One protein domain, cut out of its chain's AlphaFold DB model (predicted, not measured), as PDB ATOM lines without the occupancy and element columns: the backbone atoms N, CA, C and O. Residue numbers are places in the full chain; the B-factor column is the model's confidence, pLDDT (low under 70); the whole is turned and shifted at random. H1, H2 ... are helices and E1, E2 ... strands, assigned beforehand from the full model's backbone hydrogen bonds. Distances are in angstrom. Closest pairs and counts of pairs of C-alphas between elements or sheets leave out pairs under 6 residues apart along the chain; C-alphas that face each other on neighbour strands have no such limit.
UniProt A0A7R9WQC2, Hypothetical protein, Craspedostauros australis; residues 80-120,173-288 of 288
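What this domain is: This is residues 80 to 120 and 173 to 288 of the 288 residues of the protein "Hypothetical protein" of Craspedostauros australis (UniProt A0A7R9WQC2). With little regular structure, this is a rounded body mostly of loops, with a small sheet, E1, E2 and E3, reaching towards its middle through E3; H2 covers E2, and the other helices spread round the rim. Residues 218 to 223 stick out. The 157 printed residues, 54 in named elements, run E1 E2 H1 H2 H3 H4 E3 H5 H6, mixed and compact: radius of gyration of the C-alphas 15.8 A, spans 43 by 42 by 31 A.

How they stand to each other: E1, residues 84 to 88, and E2, 97 to 101, form an antiparallel hairpin; N 85 and O 100, 3.0 A apart, are within hydrogen-bond range. E3, 245 to 248, meets E2 only at a point. H2, 175 to 178, is on the sheet, height 7.5 A; H6, 279 to 286, only grazes it. H1, 113 to 118, H3, 208 to 213, H4, 222 to 225, and H5, 261 to 272, are not on it. Every O i to N i+4 pair is within hydrogen-bond range in H3, H5 and H6; H1 has 0 of 2, but 2 of 3 O i to N i+3 pairs.

Where its parts are: E1 begins at C-alpha 84 (123.141, 112.280, 158.489); H5, 16.4 A long, ends at C-alpha 272 (116.389, 93.131, 147.476).

The domain as a whole: The farthest C-alphas, Pro 222 and Glu 288, are 45.4 A apart. Residues 121 to 172 are cut out, with C-alphas 120 and 173 6.4 A apart. The links E2 to H1, H2 to H3, H4 to E3 and E3 to H5 are long. In the printed part 15 residues have pLDDT under 70, among them 255 to 259.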
ATOM      1  N   PRO A  80     128.333 118.321 156.290       94.00
ATOM      2  CA  PRO A  80     128.917 117.602 157.406       94.00
ATOM      3  C   PRO A  80     128.116 116.340 157.719       94.00
ATOM      4  O   PRO A  80     126.890 116.316 157.622       94.00
ATOM      5  N   ILE A  81     128.792 115.320 158.240       92.94
ATOM      6  CA  ILE A  81     128.179 114.050 158.644       92.94
ATOM      7  C   ILE A  81     127.063 114.216 159.689       92.94
ATOM      8  O   ILE A  81     126.230 113.336 159.862       92.94
ATOM      9  N   SER A  82     127.027 115.343 160.409       95.19
ATOM     10  CA  SER A  82     125.964 115.672 161.367       95.19
ATOM     11  C   SER A  82     124.596 115.914 160.716       95.19
ATOM     12  O   SER A  82     123.590 115.945 161.435       95.19
ATOM     13  N   MET A  83     124.565 116.101 159.392       96.25
ATOM     14  CA  MET A  83     123.354 116.115 158.562       96.25
ATOM     15  C   MET A  83     122.866 114.708 158.212       96.25
ATOM     16  O   MET A  83     121.848 114.576 157.547       96.25
ATOM     17  N   LEU A  84     123.553 113.662 158.669       96.19
ATOM     18  CA  LEU A  84     123.141 112.280 158.489       96.19
ATOM     19  C   LEU A  84     122.738 111.648 159.822       96.19
ATOM     20  O   LEU A  84     123.148 112.085 160.903       96.19
ATOM     21  N   GLU A  85     121.950 110.586 159.744       97.44
ATOM     22  CA  GLU A  85     121.621 109.726 160.877       97.44
ATOM     23  C   GLU A  85     121.486 108.262 160.462       97.44
ATOM     24  O   GLU A  85     121.173 107.962 159.314       97.44
ATOM     25  N   VAL A  86     121.712 107.348 161.412       96.69
ATOM     26  CA  VAL A  86     121.487 105.911 161.208       96.69
ATOM     27  C   VAL A  86     120.144 105.518 161.801       96.69
ATOM     28  O   VAL A  86     119.901 105.740 162.990       96.69
ATOM     29  N   LYS A  87     119.300 104.869 161.002       96.69
ATOM     30  CA  LYS A  87     117.987 104.336 161.406       96.69
ATOM     31  C   LYS A  87     117.744 102.972 160.745       96.69
ATOM     32  O   LYS A  87     118.535 102.592 159.887       96.69
ATOM     33  N   PRO A  88     116.711 102.203 161.141       95.69
ATOM     34  CA  PRO A  88     116.294 101.032 160.370       95.69
ATOM     35  C   PRO A  88     116.077 101.397 158.897       95.69
ATOM     36  O   PRO A  88     115.485 102.438 158.616       95.69
ATOM     37  N   SER A  89     116.590 100.572 157.985       95.25
ATOM     38  CA  SER A  89     116.505 100.826 156.545       95.25
ATOM     39  C   SER A  89     115.054 100.789 156.051       95.25
ATOM     40  O   SER A  89     114.223 100.013 156.529       95.25
ATOM     41  N   SER A  90     114.762 101.623 155.058       94.25
ATOM     42  CA  SER A  90     113.485 101.695 154.352       94.25
ATOM     43  C   SER A  90     113.263 100.531 153.377       94.25
ATOM     44  O   SER A  90     112.133 100.324 152.934       94.25
ATOM     45  N   LEU A  91     114.295  99.723 153.095       91.38
ATOM     46  CA  LEU A  91     114.199  98.532 152.241       91.38
ATOM     47  C   LEU A  91     113.508  97.334 152.919       91.38
ATOM     48  O   LEU A  91     113.191  96.352 152.249       91.38
ATOM     49  N   GLY A  92     113.239  97.407 154.226       88.69
ATOM     50  CA  GLY A  92     112.478  96.405 154.975       88.69
ATOM     51  C   GLY A  92     113.245  95.784 156.144       88.69
ATOM     52  O   GLY A  92     114.403  96.101 156.408       88.69
ATOM     53  N   GLU A  93     112.594  94.864 156.861       87.69
ATOM     54  CA  GLU A  93     113.108  94.296 158.122       87.69
ATOM     55  C   GLU A  93     114.419  93.504 157.966       87.69
ATOM     56  O   GLU A  93     115.189  93.382 158.925       87.69
ATOM     57  N   ASN A  94     114.692  93.009 156.755       89.69
ATOM     58  CA  ASN A  94     115.881  92.221 156.432       89.69
ATOM     59  C   ASN A  94     117.094  93.078 156.030       89.69
ATOM     60  O   ASN A  94     118.202  92.552 155.972       89.69
ATOM     61  N   ALA A  95     116.918  94.382 155.796       89.12
ATOM     62  CA  ALA A  95     117.991  95.272 155.341       89.12
ATOM     63  C   ALA A  95     118.849  95.842 156.490       89.12
ATOM     64  O   ALA A  95     119.945  96.343 156.264       89.12
ATOM     65  N   GLY A  96     118.392  95.733 157.742       92.06
ATOM     66  CA  GLY A  96     119.140  96.218 158.905       92.06
ATOM     67  C   GLY A  96     119.049  97.736 159.044       92.06
ATOM     68  O   GLY A  96     117.954  98.286 159.173       92.06
ATOM     69  N   ARG A  97     120.197  98.420 159.063       94.50
ATOM     70  CA  ARG A  97     120.289  99.876 159.246       94.50
ATOM     71  C   ARG A  97     120.692 100.573 157.958       94.50
ATOM     72  O   ARG A  97     121.458 100.011 157.192       94.50
ATOM     73  N   GLY A  98     120.211 101.797 157.780       95.06
ATOM     74  CA  GLY A  98     120.525 102.684 156.666       95.06
ATOM     75  C   GLY A  98     120.944 104.075 157.126       95.06
ATOM     76  O   GLY A  98     120.751 104.446 158.291       95.06
ATOM     77  N   VAL A  99     121.502 104.848 156.196       95.94
ATOM     78  CA  VAL A  99     121.889 106.251 156.395       95.94
ATOM     79  C   VAL A  99     120.823 107.159 155.812       95.94
ATOM     80  O   VAL A  99     120.501 107.037 154.640       95.94
ATOM     81  N   PHE A 100     120.323 108.100 156.603       97.81
ATOM     82  CA  PHE A 100     119.260 109.015 156.202       97.81
ATOM     83  C   PHE A 100     119.724 110.463 156.251       97.81
ATOM     84  O   PHE A 100     120.470 110.858 157.154       97.81
ATOM     85  N   ALA A 101     119.237 111.260 155.305       97.88
ATOM     86  CA  ALA A 101     119.432 112.697 155.282       97.88
ATOM     87  C   ALA A 101     118.547 113.376 156.343       97.88
ATOM     88  O   ALA A 101     117.336 113.178 156.390       97.88
ATOM     89  N   LYS A 102     119.131 114.203 157.210       98.19
ATOM     90  CA  LYS A 102     118.386 115.018 158.188       98.19
ATOM     91  C   LYS A 102     117.920 116.354 157.617       98.19
ATOM     92  O   LYS A 102     117.046 116.987 158.202       98.19
ATOM     93  N   GLU A 103     118.526 116.770 156.516       97.44
ATOM     94  CA  GLU A 103     118.297 118.010 155.776       97.44
ATOM     95  C   GLU A 103     118.431 117.691 154.282       97.44
ATOM     96  O   GLU A 103     118.984 116.647 153.936       97.44
ATOM     97  N   ASP A 104     117.946 118.570 153.406       97.88
ATOM     98  CA  ASP A 104     118.101 118.388 151.961       97.88
ATOM     99  C   ASP A 104     119.588 118.414 151.558       97.88
ATOM    100  O   ASP A 104     120.356 119.289 151.970       97.88
ATOM    101  N   ILE A 105     119.988 117.461 150.721       97.19
ATOM    102  CA  ILE A 105     121.355 117.274 150.238       97.19
ATOM    103  C   ILE A 105     121.372 117.539 148.725       97.19
ATOM    104  O   ILE A 105     120.792 116.762 147.964       97.19
ATOM    105  N   PRO A 106     122.042 118.606 148.249       96.38
ATOM    106  CA  PRO A 106     122.117 118.885 146.819       96.38
ATOM    107  C   PRO A 106     122.920 117.835 146.046       96.38
ATOM    108  O   PRO A 106     123.952 117.344 146.527       96.38
ATOM    109  N   ALA A 107     122.511 117.581 144.804       94.19
ATOM    110  CA  ALA A 107     123.247 116.765 143.850       94.19
ATOM    111  C   ALA A 107     124.701 117.241 143.718       94.19
ATOM    112  O   ALA A 107     124.998 118.441 143.711       94.19
ATOM    113  N   HIS A 108     125.626 116.292 143.579       91.25
ATOM    114  CA  HIS A 108     127.056 116.534 143.368       91.25
ATOM    115  C   HIS A 108     127.774 117.313 144.481       91.25
ATOM    116  O   HIS A 108     128.941 117.692 144.306       91.25
ATOM    117  N   SER A 109     127.120 117.535 145.622       93.06
ATOM    118  CA  SER A 109     127.794 117.953 146.845       93.06
ATOM    119  C   SER A 109     128.734 116.851 147.338       93.06
ATOM    120  O   SER A 109     128.686 115.701 146.900       93.06
ATOM    121  N   TYR A 110     129.641 117.206 148.235       91.50
ATOM    122  CA  TYR A 110     130.323 116.208 149.029       91.50
ATOM    123  C   TYR A 110     129.554 115.949 150.312       91.50
ATOM    124  O   TYR A 110     129.033 116.884 150.920       91.50
ATOM    125  N   VAL A 111     129.563 114.698 150.761       91.31
ATOM    126  CA  VAL A 111     129.003 114.309 152.051       91.31
ATOM    127  C   VAL A 111     130.138 113.791 152.928       91.31
ATOM    128  O   VAL A 111     130.883 112.895 152.538       91.31
ATOM    129  N   GLY A 112     130.317 114.410 154.094       90.19
ATOM    130  CA  GLY A 112     131.238 113.961 155.134       90.19
ATOM    131  C   GLY A 112     132.731 114.037 154.791       90.19
ATOM    132  O   GLY A 112     133.490 113.217 155.314       90.19
ATOM    133  N   LEU A 113     133.204 114.984 153.960       88.69
ATOM    134  CA  LEU A 113     134.647 115.075 153.641       88.69
ATOM    135  C   LEU A 113     135.527 115.214 154.880       88.69
ATOM    136  O   LEU A 113     136.662 114.736 154.890       88.69
ATOM    137  N   GLU A 114     135.025 115.857 155.935       88.50
ATOM    138  CA  GLU A 114     135.754 116.024 157.188       88.50
ATOM    139  C   GLU A 114     136.063 114.694 157.886       88.50
ATOM    140  O   GLU A 114     136.877 114.665 158.807       88.50
ATOM    141  N   ARG A 115     135.448 113.585 157.454       89.00
ATOM    142  CA  ARG A 115     135.719 112.238 157.966       89.00
ATOM    143  C   ARG A 115     136.739 111.456 157.159       89.00
ATOM    144  O   ARG A 115     137.295 110.504 157.696       89.00
ATOM    145  N   LEU A 116     137.096 111.906 155.957       82.75
ATOM    146  CA  LEU A 116     138.118 111.245 155.138       82.75
ATOM    147  C   LEU A 116     139.507 111.223 155.795       82.75
ATOM    148  O   LEU A 116     140.348 110.403 155.446       82.75
ATOM    149  N   VAL A 117     139.757 112.097 156.774       83.75
ATOM    150  CA  VAL A 117     140.996 112.083 157.572       83.75
ATOM    151  C   VAL A 117     141.047 110.936 158.590       83.75
ATOM    152  O   VAL A 117     142.089 110.709 159.201       83.75
ATOM    153  N   HIS A 118     139.936 110.221 158.788       87.06
ATOM    154  CA  HIS A 118     139.796 109.119 159.740       87.06
ATOM    155  C   HIS A 118     139.705 107.745 159.062       87.06
ATOM    156  O   HIS A 118     139.326 106.776 159.713       87.06
ATOM    157  N   THR A 119     140.054 107.639 157.776       87.19
ATOM    158  CA  THR A 119     140.053 106.356 157.059       87.19
ATOM    159  C   THR A 119     140.984 105.344 157.715       87.19
ATOM    160  O   THR A 119     142.117 105.680 158.077       87.19
ATOM    161  N   VAL A 120     140.551 104.088 157.778       88.50
ATOM    162  CA  VAL A 120     141.425 102.971 158.136       88.50
ATOM    163  C   VAL A 120     142.289 102.643 156.926       88.50
ATOM    164  O   VAL A 120     141.781 102.223 155.889       88.50
ATOM    165  N   ALA A 173     135.749 104.911 157.916       84.69
ATOM    166  CA  ALA A 173     135.373 104.692 159.314       84.69
ATOM    167  C   ALA A 173     134.148 105.525 159.730       84.69
ATOM    168  O   ALA A 173     133.838 105.642 160.917       84.69
ATOM    169  N   SER A 174     133.492 106.178 158.771       88.06
ATOM    170  CA  SER A 174     132.343 107.042 158.992       88.06
ATOM    171  C   SER A 174     131.008 106.285 158.944       88.06
ATOM    172  O   SER A 174     130.937 105.077 158.705       88.06
ATOM    173  N   ILE A 175     129.921 107.035 159.155       90.31
ATOM    174  CA  ILE A 175     128.541 106.555 159.022       90.31
ATOM    175  C   ILE A 175     128.244 105.997 157.624       90.31
ATOM    176  O   ILE A 175     127.315 105.212 157.486       90.31
ATOM    177  N   HIS A 176     129.018 106.368 156.594       89.12
ATOM    178  CA  HIS A 176     128.796 105.888 155.230       89.12
ATOM    179  C   HIS A 176     128.917 104.366 155.098       89.12
ATOM    180  O   HIS A 176     128.359 103.802 154.168       89.12
ATOM    181  N   THR A 177     129.563 103.687 156.051       87.25
ATOM    182  CA  THR A 177     129.568 102.215 156.140       87.25
ATOM    183  C   THR A 177     128.167 101.604 156.293       87.25
ATOM    184  O   THR A 177     127.992 100.415 156.056       87.25
ATOM    185  N   PHE A 178     127.160 102.399 156.664       90.44
ATOM    186  CA  PHE A 178     125.757 101.983 156.728       90.44
ATOM    187  C   PHE A 178     124.941 102.375 155.484       90.44
ATOM    188  O   PHE A 178     123.723 102.204 155.494       90.44
ATOM    189  N   ILE A 179     125.550 102.963 154.445       92.06
ATOM    190  CA  ILE A 179     124.862 103.182 153.162       92.06
ATOM    191  C   ILE A 179     124.566 101.805 152.583       92.06
ATOM    192  O   ILE A 179     125.464 100.976 152.502       92.06
ATOM    193  N   ASN A 180     123.312 101.552 152.218       91.81
ATOM    194  CA  ASN A 180     122.898 100.253 151.706       91.81
ATOM    195  C   ASN A 180     122.975 100.190 150.184       91.81
ATOM    196  O   ASN A 180     123.002 101.208 149.488       91.81
ATOM    197  N   HIS A 181     122.923  98.964 149.667       90.75
ATOM    198  CA  HIS A 181     122.599  98.741 148.270       90.75
ATOM    199  C   HIS A 181     121.166  99.199 147.982       90.75
ATOM    200  O   HIS A 181     120.226  98.707 148.602       90.75
ATOM    201  N   GLY A 182     120.990 100.112 147.030       90.62
ATOM    202  CA  GLY A 182     119.670 100.480 146.530       90.62
ATOM    203  C   GLY A 182     119.054  99.371 145.688       90.62
ATOM    204  O   GLY A 182     119.669  98.902 144.738       90.62
ATOM    205  N   CYS A 183     117.809  99.015 145.987       90.62
ATOM    206  CA  CYS A 183     117.012  98.083 145.195       90.62
ATOM    207  C   CYS A 183     116.125  98.825 144.192       90.62
ATOM    208  O   CYS A 183     115.626  99.912 144.491       90.62
ATOM    209  N   LYS A 184     115.851  98.228 143.027       87.31
ATOM    210  CA  LYS A 184     114.915  98.747 142.009       87.31
ATOM    211  C   LYS A 184     115.219 100.195 141.605       87.31
ATOM    212  O   LYS A 184     114.323 101.037 141.593       87.31
ATOM    213  N   SER A 185     116.492 100.465 141.307       83.75
ATOM    214  CA  SER A 185     116.997 101.787 140.893       83.75
ATOM    215  C   SER A 185     116.873 102.896 141.951       83.75
ATOM    216  O   SER A 185     116.850 104.075 141.605       83.75
ATOM    217  N   SER A 186     116.786 102.553 143.239       90.56
ATOM    218  CA  SER A 186     116.740 103.552 144.323       90.56
ATOM    219  C   SER A 186     118.095 104.188 144.653       90.56
ATOM    220  O   SER A 186     118.158 105.061 145.513       90.56
ATOM    221  N   ASN A 187     119.180 103.782 143.988       91.94
ATOM    222  CA  ASN A 187     120.504 104.353 144.214       91.94
ATOM    223  C   ASN A 187     120.536 105.857 143.892       91.94
ATOM    224  O   ASN A 187     120.222 106.283 142.783       91.94
ATOM    225  N   ASN A 188     120.959 106.655 144.867       94.44
ATOM    226  CA  ASN A 188     121.030 108.115 144.792       94.44
ATOM    227  C   ASN A 188     122.427 108.660 145.149       94.44
ATOM    228  O   ASN A 188     122.680 109.854 144.977       94.44
ATOM    229  N   VAL A 189     123.363 107.798 145.558       91.81
ATOM    230  CA  VAL A 189     124.782 108.111 145.775       91.81
ATOM    231  C   VAL A 189     125.683 107.106 145.048       91.81
ATOM    232  O   VAL A 189     125.239 106.034 144.643       91.81
ATOM    233  N   GLY A 190     126.964 107.447 144.891       85.00
ATOM    234  CA  GLY A 190     127.988 106.495 144.449       85.00
ATOM    235  C   GLY A 190     127.962 106.226 142.945       85.00
ATOM    236  O   GLY A 190     128.231 107.129 142.149       85.00
ATOM    237  N   HIS A 191     127.703 104.983 142.541       82.06
ATOM    238  CA  HIS A 191     127.823 104.565 141.144       82.06
ATOM    239  C   HIS A 191     126.582 104.938 140.322       82.06
ATOM    240  O   HIS A 191     125.488 104.410 140.529       82.06
ATOM    241  N   ASN A 192     126.765 105.817 139.331       83.69
ATOM    242  CA  ASN A 192     125.721 106.166 138.367       83.69
ATOM    243  C   ASN A 192     125.597 105.081 137.291       83.69
ATOM    244  O   ASN A 192     126.168 105.204 136.207       83.69
ATOM    245  N   LEU A 193     124.903 104.001 137.641       85.25
ATOM    246  CA  LEU A 193     124.647 102.866 136.767       85.25
ATOM    247  C   LEU A 193     123.161 102.770 136.447       85.25
ATOM    248  O   LEU A 193     122.322 102.831 137.346       85.25
ATOM    249  N   THR A 194     122.847 102.561 135.170       86.94
ATOM    250  CA  THR A 194     121.483 102.240 134.730       86.94
ATOM    251  C   THR A 194     121.111 100.789 135.008       86.94
ATOM    252  O   THR A 194     119.935 100.474 135.170       86.94
ATOM    253  N   VAL A 195     122.109  99.907 135.082       87.62
ATOM    254  CA  VAL A 195     121.923  98.496 135.416       87.62
ATOM    255  C   VAL A 195     121.758  98.301 136.924       87.62
ATOM    256  O   VAL A 195     122.594  98.742 137.708       87.62
ATOM    257  N   HIS A 196     120.718  97.570 137.317       87.00
ATOM    258  CA  HIS A 196     120.453  97.134 138.691       87.00
ATOM    259  C   HIS A 196     119.904  95.690 138.738       87.00
ATOM    260  O   HIS A 196     119.611  95.074 137.705       87.00
ATOM    261  N   GLU A 197     119.756  95.129 139.940       84.81
ATOM    262  CA  GLU A 197     119.428  93.716 140.224       84.81
ATOM    263  C   GLU A 197     118.068  93.234 139.677       84.81
ATOM    264  O   GLU A 197     117.778  92.033 139.595       84.81
ATOM    265  N   SER A 198     117.214  94.180 139.294       81.94
ATOM    266  CA  SER A 198     115.892  93.940 138.709       81.94
ATOM    267  C   SER A 198     115.825  94.151 137.191       81.94
ATOM    268  O   SER A 198     114.873  93.675 136.577       81.94
ATOM    269  N   THR A 199     116.816  94.799 136.568       79.81
ATOM    270  CA  THR A 199     116.890  94.973 135.100       79.81
ATOM    271  C   THR A 199     117.811  93.988 134.403       79.81
ATOM    272  O   THR A 199     117.673  93.794 133.199       79.81
ATOM    273  N   GLU A 200     118.755  93.396 135.131       79.44
ATOM    274  CA  GLU A 200     119.769  92.514 134.560       79.44
ATOM    275  C   GLU A 200     119.531  91.054 134.937       79.44
ATOM    276  O   GLU A 200     118.876  90.745 135.936       79.44
ATOM    277  N   ASN A 201     120.062  90.144 134.124       74.31
ATOM    278  CA  ASN A 201     120.091  88.729 134.463       74.31
ATOM    279  C   ASN A 201     121.473  88.344 134.992       74.31
ATOM    280  O   ASN A 201     122.494  88.783 134.474       74.31
ATOM    281  N   ALA A 202     121.499  87.436 135.967       68.44
ATOM    282  CA  ALA A 202     122.711  86.914 136.607       68.44
ATOM    283  C   ALA A 202     123.610  86.070 135.679       68.44
ATOM    284  O   ALA A 202     124.356  85.233 136.168       68.44
ATOM    285  N   GLY A 203     123.483  86.192 134.355       72.94
ATOM    286  CA  GLY A 203     124.248  85.384 133.413       72.94
ATOM    287  C   GLY A 203     125.741  85.705 133.444       72.94
ATOM    288  O   GLY A 203     126.177  86.712 133.998       72.94
ATOM    289  N   ASN A 204     126.519  84.861 132.771       71.06
ATOM    290  CA  ASN A 204     127.980  84.963 132.708       71.06
ATOM    291  C   ASN A 204     128.516  86.274 132.098       71.06
ATOM    292  O   ASN A 204     129.685  86.613 132.300       71.06
ATOM    293  N   ASP A 205     127.694  87.002 131.341       81.12
ATOM    294  CA  ASP A 205     128.107  88.227 130.665       81.12
ATOM    295  C   ASP A 205     127.912  89.442 131.578       81.12
ATOM    296  O   ASP A 205     126.794  89.893 131.820       81.12
ATOM    297  N   ILE A 206     129.023  90.008 132.060       83.25
ATOM    298  CA  ILE A 206     129.004  91.247 132.845       83.25
ATOM    299  C   ILE A 206     128.616  92.419 131.924       83.25
ATOM    300  O   ILE A 206     129.296  92.642 130.912       83.25
ATOM    301  N   PRO A 207     127.596  93.220 132.279       85.81
ATOM    302  CA  PRO A 207     127.175  94.380 131.502       85.81
ATOM    303  C   PRO A 207     128.319  95.347 131.187       85.81
ATOM    304  O   PRO A 207     129.164  95.664 132.030       85.81
ATOM    305  N   ALA A 208     128.320  95.887 129.966       84.94
ATOM    306  CA  ALA A 208     129.375  96.791 129.504       84.94
ATOM    307  C   ALA A 208     129.489  98.072 130.348       84.94
ATOM    308  O   ALA A 208     130.570  98.648 130.434       84.94
ATOM    309  N   GLU A 209     128.390  98.532 130.950       83.38
ATOM    310  CA  GLU A 209     128.379  99.682 131.860       83.38
ATOM    311  C   GLU A 209     129.179  99.397 133.140       83.38
ATOM    312  O   GLU A 209     130.052 100.181 133.510       83.38
ATOM    313  N   ILE A 210     128.985  98.216 133.732       81.50
ATOM    314  CA  ILE A 210     129.718  97.752 134.918       81.50
ATOM    315  C   ILE A 210     131.205  97.576 134.593       81.50
ATOM    316  O   ILE A 210     132.082  98.001 135.344       81.50
ATOM    317  N   LEU A 211     131.523  97.039 133.413       79.19
ATOM    318  CA  LEU A 211     132.910  96.908 132.957       79.19
ATOM    319  C   LEU A 211     133.635  98.254 132.769       79.19
ATOM    320  O   LEU A 211     134.868  98.261 132.770       79.19
ATOM    321  N   LYS A 212     132.912  99.372 132.592       75.94
ATOM    322  CA  LYS A 212     133.502 100.719 132.480       75.94
ATOM    323  C   LYS A 212     133.838 101.310 133.843       75.94
ATOM    324  O   LYS A 212     134.946 101.814 134.005       75.94
ATOM    325  N   VAL A 213     132.918 101.206 134.806       70.69
ATOM    326  CA  VAL A 213     133.157 101.669 136.186       70.69
ATOM    327  C   VAL A 213     134.139 100.777 136.935       70.69
ATOM    328  O   VAL A 213     134.752 101.226 137.897       70.69
ATOM    329  N   LYS A 214     134.364  99.545 136.455       67.50
ATOM    330  CA  LYS A 214     135.417  98.658 136.944       67.50
ATOM    331  C   LYS A 214     136.785  99.320 136.783       67.50
ATOM    332  O   LYS A 214     137.501  99.118 135.795       67.50
ATOM    333  N   THR A 215     137.217 100.038 137.812       56.06
ATOM    334  CA  THR A 215     138.632 100.303 138.028       56.06
ATOM    335  C   THR A 215     139.267  98.936 138.169       56.06
ATOM    336  O   THR A 215     139.022  98.243 139.149       56.06
ATOM    337  N   ARG A 216     140.029  98.475 137.171       56.72
ATOM    338  CA  ARG A 216     140.851  97.279 137.363       56.72
ATOM    339  C   ARG A 216     141.752  97.621 138.547       56.72
ATOM    340  O   ARG A 216     142.637  98.451 138.337       56.72
ATOM    341  N   PRO A 217     141.580  97.013 139.738       53.97
ATOM    342  CA  PRO A 217     142.332  97.427 140.923       53.97
ATOM    343  C   PRO A 217     143.845  97.253 140.713       53.97
ATOM    344  O   PRO A 217     144.644  97.789 141.463       53.97
ATOM    345  N   TYR A 218     144.241  96.556 139.641       59.84
ATOM    346  CA  TYR A 218     145.609  96.265 139.226       59.84
ATOM    347  C   TYR A 218     146.172  97.158 138.107       59.84
ATOM    348  O   TYR A 218     147.336  96.992 137.741       59.84
ATOM    349  N   ALA A 219     145.384  98.058 137.512       72.69
ATOM    350  CA  ALA A 219     145.868  98.939 136.451       72.69
ATOM    351  C   ALA A 219     146.328 100.275 137.041       72.69
ATOM    352  O   ALA A 219     145.540 100.978 137.657       72.69
ATOM    353  N   TYR A 220     147.590 100.637 136.798       78.69
ATOM    354  CA  TYR A 220     148.158 101.918 137.224       78.69
ATOM    355  C   TYR A 220     147.272 103.100 136.799       78.69
ATOM    356  O   TYR A 220     147.099 103.350 135.596       78.69
ATOM    357  N   ASN A 221     146.743 103.834 137.780       82.62
ATOM    358  CA  ASN A 221     145.870 104.980 137.576       82.62
ATOM    359  C   ASN A 221     146.263 106.107 138.545       82.62
ATOM    360  O   ASN A 221     145.688 106.269 139.618       82.62
ATOM    361  N   PRO A 222     147.211 106.975 138.156       85.62
ATOM    362  CA  PRO A 222     147.727 108.009 139.044       85.62
ATOM    363  C   PRO A 222     146.695 109.085 139.421       85.62
ATOM    364  O   PRO A 222     146.989 109.901 140.290       85.62
ATOM    365  N   SER A 223     145.515 109.111 138.784       85.00
ATOM    366  CA  SER A 223     144.404 109.974 139.203       85.00
ATOM    367  C   SER A 223     143.769 109.482 140.500       85.00
ATOM    368  O   SER A 223     143.597 110.268 141.433       85.00
ATOM    369  N   THR A 224     143.488 108.180 140.579       81.06
ATOM    370  CA  THR A 224     142.898 107.531 141.757       81.06
ATOM    371  C   THR A 224     143.954 107.243 142.816       81.06
ATOM    372  O   THR A 224     143.781 107.611 143.974       81.06
ATOM    373  N   ASP A 225     145.102 106.697 142.410       82.38
ATOM    374  CA  ASP A 225     146.141 106.195 143.319       82.38
ATOM    375  C   ASP A 225     146.783 107.319 144.148       82.38
ATOM    376  O   ASP A 225     147.315 107.088 145.227       82.38
ATOM    377  N   ARG A 226     146.737 108.569 143.667       83.56
ATOM    378  CA  ARG A 226     147.240 109.741 144.401       83.56
ATOM    379  C   ARG A 226     146.258 110.244 145.468       83.56
ATOM    380  O   ARG A 226     146.658 111.007 146.347       83.56
ATOM    381  N   LYS A 227     144.973 109.901 145.359       82.88
ATOM    382  CA  LYS A 227     143.886 110.469 146.173       82.88
ATOM    383  C   LYS A 227     142.930 109.383 146.682       82.88
ATOM    384  O   LYS A 227     141.718 109.564 146.569       82.88
ATOM    385  N   PRO A 228     143.440 108.284 147.259       78.81
ATOM    386  CA  PRO A 228     142.603 107.137 147.598       78.81
ATOM    387  C   PRO A 228     141.508 107.488 148.619       78.81
ATOM    388  O   PRO A 228     140.394 106.991 148.522       78.81
ATOM    389  N   HIS A 229     141.779 108.438 149.521       77.62
ATOM    390  CA  HIS A 229     140.809 108.923 150.508       77.62
ATOM    391  C   HIS A 229     139.554 109.560 149.897       77.62
ATOM    392  O   HIS A 229     138.523 109.589 150.545       77.62
ATOM    393  N   PHE A 230     139.611 110.096 148.673       78.00
ATOM    394  CA  PHE A 230     138.431 110.707 148.044       78.00
ATOM    395  C   PHE A 230     137.464 109.677 147.464       78.00
ATOM    396  O   PHE A 230     136.360 110.044 147.080       78.00
ATOM    397  N   TYR A 231     137.864 108.409 147.374       71.69
ATOM    398  CA  TYR A 231     137.001 107.367 146.829       71.69
ATOM    399  C   TYR A 231     135.911 106.941 147.824       71.69
ATOM    400  O   TYR A 231     134.833 106.542 147.410       71.69
ATOM    401  N   SER A 232     136.159 107.109 149.126       60.69
ATOM    402  CA  SER A 232     135.204 106.783 150.189       60.69
ATOM    403  C   SER A 232     134.157 107.868 150.470       60.69
ATOM    404  O   SER A 232     133.308 107.679 151.335       60.69
ATOM    405  N   SER A 233     134.204 109.031 149.807       63.88
ATOM    406  CA  SER A 233     133.160 110.046 150.003       63.88
ATOM    407  C   SER A 233     131.930 109.718 149.165       63.88
ATOM    408  O   SER A 233     132.029 109.678 147.938       63.88
ATOM    409  N   GLY A 234     130.770 109.571 149.810       74.00
ATOM    410  CA  GLY A 234     129.488 109.513 149.116       74.00
ATOM    411  C   GLY A 234     129.237 110.821 148.362       74.00
ATOM    412  O   GLY A 234     129.171 111.891 148.968       74.00
ATOM    413  N   VAL A 235     129.134 110.745 147.035       87.94
ATOM    414  CA  VAL A 235     128.735 111.875 146.187       87.94
ATOM    415  C   VAL A 235     127.306 111.615 145.707       87.94
ATOM    416  O   VAL A 235     127.096 110.634 144.989       87.94
ATOM    417  N   PRO A 236     126.330 112.463 146.079       92.88
ATOM    418  CA  PRO A 236     124.968 112.380 145.578       92.88
ATOM    419  C   PRO A 236     124.924 112.542 144.061       92.88
ATOM    420  O   PRO A 236     125.540 113.447 143.483       92.88
ATOM    421  N   LEU A 237     124.189 111.647 143.416       91.69
ATOM    422  CA  LEU A 237     123.934 111.656 141.979       91.69
ATOM    423  C   LEU A 237     122.767 112.580 141.625       91.69
ATOM    424  O   LEU A 237     122.741 113.148 140.535       91.69
ATOM    425  N   ILE A 238     121.837 112.727 142.564       94.44
ATOM    426  CA  ILE A 238     120.625 113.540 142.485       94.44
ATOM    427  C   ILE A 238     120.459 114.336 143.785       94.44
ATOM    428  O   ILE A 238     121.200 114.116 144.744       94.44
ATOM    429  N   ASP A 239     119.514 115.275 143.802       97.06
ATOM    430  CA  ASP A 239     119.098 115.924 145.046       97.06
ATOM    431  C   ASP A 239     118.421 114.877 145.940       97.06
ATOM    432  O   ASP A 239     117.549 114.145 145.472       97.06
ATOM    433  N   ILE A 240     118.830 114.808 147.205       97.25
ATOM    434  CA  ILE A 240     118.299 113.872 148.202       97.25
ATOM    435  C   ILE A 240     117.498 114.688 149.213       97.25
ATOM    436  O   ILE A 240     118.020 115.633 149.813       97.25
ATOM    437  N   ALA A 241     116.228 114.343 149.389       98.12
ATOM    438  CA  ALA A 241     115.339 115.082 150.276       98.12
ATOM    439  C   ALA A 241     115.593 114.739 151.751       98.12
ATOM    440  O   ALA A 241     116.022 113.637 152.101       98.12
ATOM    441  N   GLN A 242     115.246 115.660 152.650       98.12
ATOM    442  CA  GLN A 242     115.183 115.365 154.075       98.12
ATOM    443  C   GLN A 242     114.332 114.107 154.346       98.12
ATOM    444  O   GLN A 242     113.175 114.002 153.939       98.12
ATOM    445  N   GLY A 243     114.891 113.182 155.123       97.94
ATOM    446  CA  GLY A 243     114.276 111.913 155.501       97.94
ATOM    447  C   GLY A 243     114.467 110.792 154.482       97.94
ATOM    448  O   GLY A 243     114.036 109.674 154.758       97.94
ATOM    449  N   GLU A 244     115.102 111.055 153.340       97.81
ATOM    450  CA  GLU A 244     115.438 110.040 152.345       97.81
ATOM    451  C   GLU A 244     116.680 109.238 152.769       97.81
ATOM    452  O   GLU A 244     117.602 109.767 153.400       97.81
ATOM    453  N   GLU A 245     116.685 107.941 152.455       97.12
ATOM    454  CA  GLU A 245     117.826 107.051 152.681       97.12
ATOM    455  C   GLU A 245     118.841 107.182 151.541       97.12
ATOM    456  O   GLU A 245     118.479 107.321 150.373       97.12
ATOM    457  N   LEU A 246     120.123 107.125 151.883       96.06
ATOM    458  CA  LEU A 246     121.219 107.100 150.928       96.06
ATOM    459  C   LEU A 246     121.461 105.656 150.486       96.06
ATOM    460  O   LEU A 246     121.699 104.773 151.315       96.06
ATOM    461  N   PHE A 247     121.467 105.449 149.173       94.50
ATOM    462  CA  PHE A 247     121.644 104.153 148.535       94.50
ATOM    463  C   PHE A 247     122.710 104.201 147.444       94.50
ATOM    464  O   PHE A 247     122.668 105.070 146.571       94.50
ATOM    465  N   ASP A 248     123.617 103.226 147.442       91.38
ATOM    466  CA  ASP A 248     124.587 103.023 146.360       91.38
ATOM    467  C   ASP A 248     124.169 101.841 145.473       91.38
ATOM    468  O   ASP A 248     123.462 100.915 145.885       91.38
ATOM    469  N   ASN A 249     124.625 101.844 144.229       89.81
ATOM    470  CA  ASN A 249     124.500 100.698 143.352       89.81
ATOM    471  C   ASN A 249     125.720  99.785 143.514       89.81
ATOM    472  O   ASN A 249     126.757  99.963 142.870       89.81
ATOM    473  N   TYR A 250     125.573  98.763 144.361       88.31
ATOM    474  CA  TYR A 250     126.640  97.816 144.670       88.31
ATOM    475  C   TYR A 250     127.087  97.015 143.450       88.31
ATOM    476  O   TYR A 250     128.201  96.498 143.465       88.31
ATOM    477  N   LEU A 251     126.319  96.982 142.354       85.75
ATOM    478  CA  LEU A 251     126.787  96.362 141.117       85.75
ATOM    479  C   LEU A 251     128.051  97.028 140.556       85.75
ATOM    480  O   LEU A 251     128.853  96.359 139.908       85.75
ATOM    481  N   GLY A 252     128.277  98.313 140.854       80.94
ATOM    482  CA  GLY A 252     129.530  99.002 140.533       80.94
ATOM    483  C   GLY A 252     130.737  98.501 141.329       80.94
ATOM    484  O   GLY A 252     131.873  98.674 140.891       80.94
ATOM    485  N   MET A 253     130.487  97.838 142.461       76.94
ATOM    486  CA  MET A 253     131.493  97.248 143.346       76.94
ATOM    487  C   MET A 253     131.633  95.731 143.150       76.94
ATOM    488  O   MET A 253     132.720  95.193 143.347       76.94
ATOM    489  N   THR A 254     130.573  95.041 142.715       70.94
ATOM    490  CA  THR A 254     130.625  93.604 142.401       70.94
ATOM    491  C   THR A 254     131.535  93.285 141.209       70.94
ATOM    492  O   THR A 254     131.777  94.099 140.314       70.94
ATOM    493  N   GLY A 255     132.031  92.053 141.161       55.12
ATOM    494  CA  GLY A 255     132.719  91.485 140.012       55.12
ATOM    495  C   GLY A 255     134.185  91.896 139.905       55.12
ATOM    496  O   GLY A 255     134.759  91.836 138.807       55.12
ATOM    497  N   LEU A 256     134.836  92.287 141.012       53.88
ATOM    498  CA  LEU A 256     136.273  92.616 141.046       53.88
ATOM    499  C   LEU A 256     137.148  91.478 140.492       53.88
ATOM    500  O   LEU A 256     138.175  91.735 139.856       53.88
ATOM    501  N   THR A 257     136.688  90.229 140.591       53.09
ATOM    502  CA  THR A 257     137.261  89.083 139.877       53.09
ATOM    503  C   THR A 257     136.196  88.423 138.999       53.09
ATOM    504  O   THR A 257     135.043  88.276 139.389       53.09
ATOM    505  N   THR A 258     136.558  88.060 137.766       51.81
ATOM    506  CA  THR A 258     135.653  87.548 136.714       51.81
ATOM    507  C   THR A 258     135.091  86.143 136.991       51.81
ATOM    508  O   THR A 258     134.818  85.406 136.054       51.81
ATOM    509  N   GLY A 259     134.960  85.741 138.256       63.28
ATOM    510  CA  GLY A 259     134.480  84.418 138.666       63.28
ATOM    511  C   GLY A 259     133.321  84.425 139.663       63.28
ATOM    512  O   GLY A 259     132.754  83.366 139.890       63.28
ATOM    513  N   TYR A 260     132.955  85.580 140.236       75.06
ATOM    514  CA  TYR A 260     131.909  85.662 141.272       75.06
ATOM    515  C   TYR A 260     130.703  86.522 140.890       75.06
ATOM    516  O   TYR A 260     129.786  86.640 141.693       75.06
ATOM    517  N   TRP A 261     130.661  87.073 139.671       83.56
ATOM    518  CA  TRP A 261     129.570  87.950 139.224       83.56
ATOM    519  C   TRP A 261     128.186  87.338 139.454       83.56
ATOM    520  O   TRP A 261     127.352  87.960 140.100       83.56
ATOM    521  N   GLU A 262     127.959  86.109 138.980       85.44
ATOM    522  CA  GLU A 262     126.646  85.461 139.099       85.44
ATOM    523  C   GLU A 262     126.229  85.291 140.570       85.44
ATOM    524  O   GLU A 262     125.064  85.479 140.915       85.44
ATOM    525  N   ILE A 263     127.192  84.974 141.444       86.06
ATOM    526  CA  ILE A 263     126.970  84.738 142.876       86.06
ATOM    527  C   ILE A 263     126.676  86.054 143.598       86.06
ATOM    528  O   ILE A 263     125.696  86.144 144.332       86.06
ATOM    529  N   GLU A 264     127.500  87.078 143.383       85.94
ATOM    530  CA  GLU A 264     127.334  88.391 144.012       85.94
ATOM    531  C   GLU A 264     126.043  89.066 143.543       85.94
ATOM    532  O   GLU A 264     125.276  89.568 144.364       85.94
ATOM    533  N   PHE A 265     125.752  89.006 142.241       88.94
ATOM    534  CA  PHE A 265     124.502  89.505 141.685       88.94
ATOM    535  C   PHE A 265     123.293  88.786 142.293       88.94
ATOM    536  O   PHE A 265     122.336  89.436 142.718       88.94
ATOM    537  N   ALA A 266     123.323  87.449 142.358       89.44
ATOM    538  CA  ALA A 266     122.238  86.671 142.948       89.44
ATOM    539  C   ALA A 266     122.039  86.999 144.435       89.44
ATOM    540  O   ALA A 266     120.896  87.093 144.876       89.44
ATOM    541  N   GLY A 267     123.124  87.226 145.183       89.12
ATOM    542  CA  GLY A 267     123.071  87.656 146.581       89.12
ATOM    543  C   GLY A 267     122.402  89.022 146.751       89.12
ATOM    544  O   GLY A 267     121.456  89.150 147.525       89.12
ATOM    545  N   LEU A 268     122.819  90.029 145.976       89.75
ATOM    546  CA  LEU A 268     122.200  91.362 146.012       89.75
ATOM    547  C   LEU A 268     120.718  91.313 145.626       89.75
ATOM    548  O   LEU A 268     119.875  91.910 146.295       89.75
ATOM    549  N   LYS A 269     120.382  90.533 144.594       91.31
ATOM    550  CA  LYS A 269     118.993  90.304 144.194       91.31
ATOM    551  C   LYS A 269     118.179  89.659 145.316       91.31
ATOM    552  O   LYS A 269     117.083  90.126 145.610       91.31
ATOM    553  N   ALA A 270     118.713  88.622 145.959       91.12
ATOM    554  CA  ALA A 270     118.036  87.920 147.043       91.12
ATOM    555  C   ALA A 270     117.762  88.837 148.246       91.12
ATOM    556  O   ALA A 270     116.670  88.768 148.818       91.12
ATOM    557  N   GLN A 271     118.709  89.720 148.585       90.88
ATOM    558  CA  GLN A 271     118.540  90.754 149.610       90.88
ATOM    559  C   GLN A 271     117.435  91.746 149.223       90.88
ATOM    560  O   GLN A 271     116.549  92.024 150.031       90.88
ATOM    561  N   CYS A 272     117.418  92.214 147.973       91.00
ATOM    562  CA  CYS A 272     116.389  93.131 147.476       91.00
ATOM    563  C   CYS A 272     114.987  92.517 147.376       91.00
ATOM    564  O   CYS A 272     113.988  93.214 147.565       91.00
ATOM    565  N   ASP A 273     114.900  91.216 147.109       90.62
ATOM    566  CA  ASP A 273     113.644  90.465 147.113       90.62
ATOM    567  C   ASP A 273     113.223  90.045 148.541       90.62
ATOM    568  O   ASP A 273     112.158  89.456 148.731       90.62
ATOM    569  N   GLY A 274     114.042  90.355 149.557       88.50
ATOM    570  CA  GLY A 274     113.795  90.039 150.966       88.50
ATOM    571  C   GLY A 274     113.935  88.555 151.309       88.50
ATOM    572  O   GLY A 274     113.509  88.129 152.382       88.50
ATOM    573  N   THR A 275     114.516  87.765 150.407       90.75
ATOM    574  CA  THR A 275     114.742  86.321 150.577       90.75
ATOM    575  C   THR A 275     116.031  85.994 151.326       90.75
ATOM    576  O   THR A 275     116.162  84.884 151.837       90.75
ATOM    577  N   ASP A 276     116.942  86.962 151.429       90.50
ATOM    578  CA  ASP A 276     118.168  86.884 152.220       90.50
ATOM    579  C   ASP A 276     118.294  88.096 153.160       90.50
ATOM    580  O   ASP A 276     117.632  89.123 152.971       90.50
ATOM    581  N   LEU A 277     119.130  87.969 154.190       88.44
ATOM    582  CA  LEU A 277     119.449  89.056 155.110       88.44
ATOM    583  C   LEU A 277     120.541  89.948 154.518       88.44
ATOM    584  O   LEU A 277     121.556  89.473 154.014       88.44
ATOM    585  N   GLY A 278     120.384  91.262 154.667       83.88
ATOM    586  CA  GLY A 278     121.504  92.181 154.510       83.88
ATOM    587  C   GLY A 278     122.582  91.890 155.560       83.88
ATOM    588  O   GLY A 278     122.275  91.500 156.691       83.88
ATOM    589  N   TYR A 279     123.851  92.116 155.216       79.44
ATOM    590  CA  TYR A 279     124.991  91.815 156.095       79.44
ATOM    591  C   TYR A 279     124.860  92.421 157.498       79.44
ATOM    592  O   TYR A 279     125.093  91.741 158.497       79.44
ATOM    593  N   VAL A 280     124.439  93.687 157.593       81.38
ATOM    594  CA  VAL A 280     124.240  94.361 158.887       81.38
ATOM    595  C   VAL A 280     123.189  93.627 159.717       81.38
ATOM    596  O   VAL A 280     123.429  93.318 160.883       81.38
ATOM    597  N   LYS A 281     122.051  93.279 159.104       87.56
ATOM    598  CA  LYS A 281     120.973  92.554 159.778       87.56
ATOM    599  C   LYS A 281     121.421  91.173 160.247       87.56
ATOM    600  O   LYS A 281     121.127  90.794 161.380       87.56
ATOM    601  N   TYR A 282     122.147  90.444 159.402       84.50
ATOM    602  CA  TYR A 282     122.713  89.146 159.755       84.50
ATOM    603  C   TYR A 282     123.509  89.240 161.063       84.50
ATOM    604  O   TYR A 282     123.211  88.513 162.011       84.50
ATOM    605  N   TYR A 283     124.435  90.196 161.178       78.06
ATOM    606  CA  TYR A 283     125.232  90.371 162.397       78.06
ATOM    607  C   TYR A 283     124.432  90.847 163.612       78.06
ATOM    608  O   TYR A 283     124.750  90.441 164.728       78.06
ATOM    609  N   GLU A 284     123.414  91.688 163.425       82.62
ATOM    610  CA  GLU A 284     122.535  92.110 164.524       82.62
ATOM    611  C   GLU A 284     121.736  90.936 165.105       82.62
ATOM    612  O   GLU A 284     121.485  90.910 166.303       82.62
ATOM    613  N   THR A 285     121.353  89.964 164.273       83.00
ATOM    614  CA  THR A 285     120.518  88.820 164.693       83.00
ATOM    615  C   THR A 285     121.291  87.587 165.153       83.00
ATOM    616  O   THR A 285     120.733  86.758 165.860       83.00
ATOM    617  N   THR A 286     122.554  87.434 164.747       72.44
ATOM    618  CA  THR A 286     123.372  86.239 165.042       72.44
ATOM    619  C   THR A 286     124.310  86.410 166.235       72.44
ATOM    620  O   THR A 286     124.973  85.454 166.629       72.44
ATOM    621  N   LYS A 287     124.395  87.619 166.803       60.03
ATOM    622  CA  LYS A 287     125.215  87.930 167.984       60.03
ATOM    623  C   LYS A 287     124.425  87.970 169.303       60.03
ATOM    624  O   LYS A 287     124.982  88.406 170.310       60.03
ATOM    625  N   GLU A 288     123.174  87.514 169.295       45.50
ATOM    626  CA  GLU A 288     122.380  87.186 170.495       45.50
ATOM    627  C   GLU A 288     122.378  85.674 170.746       45.50
ATOM    628  O   GLU A 288     122.395  85.285 171.937       45.50
TER     629      GLU A 288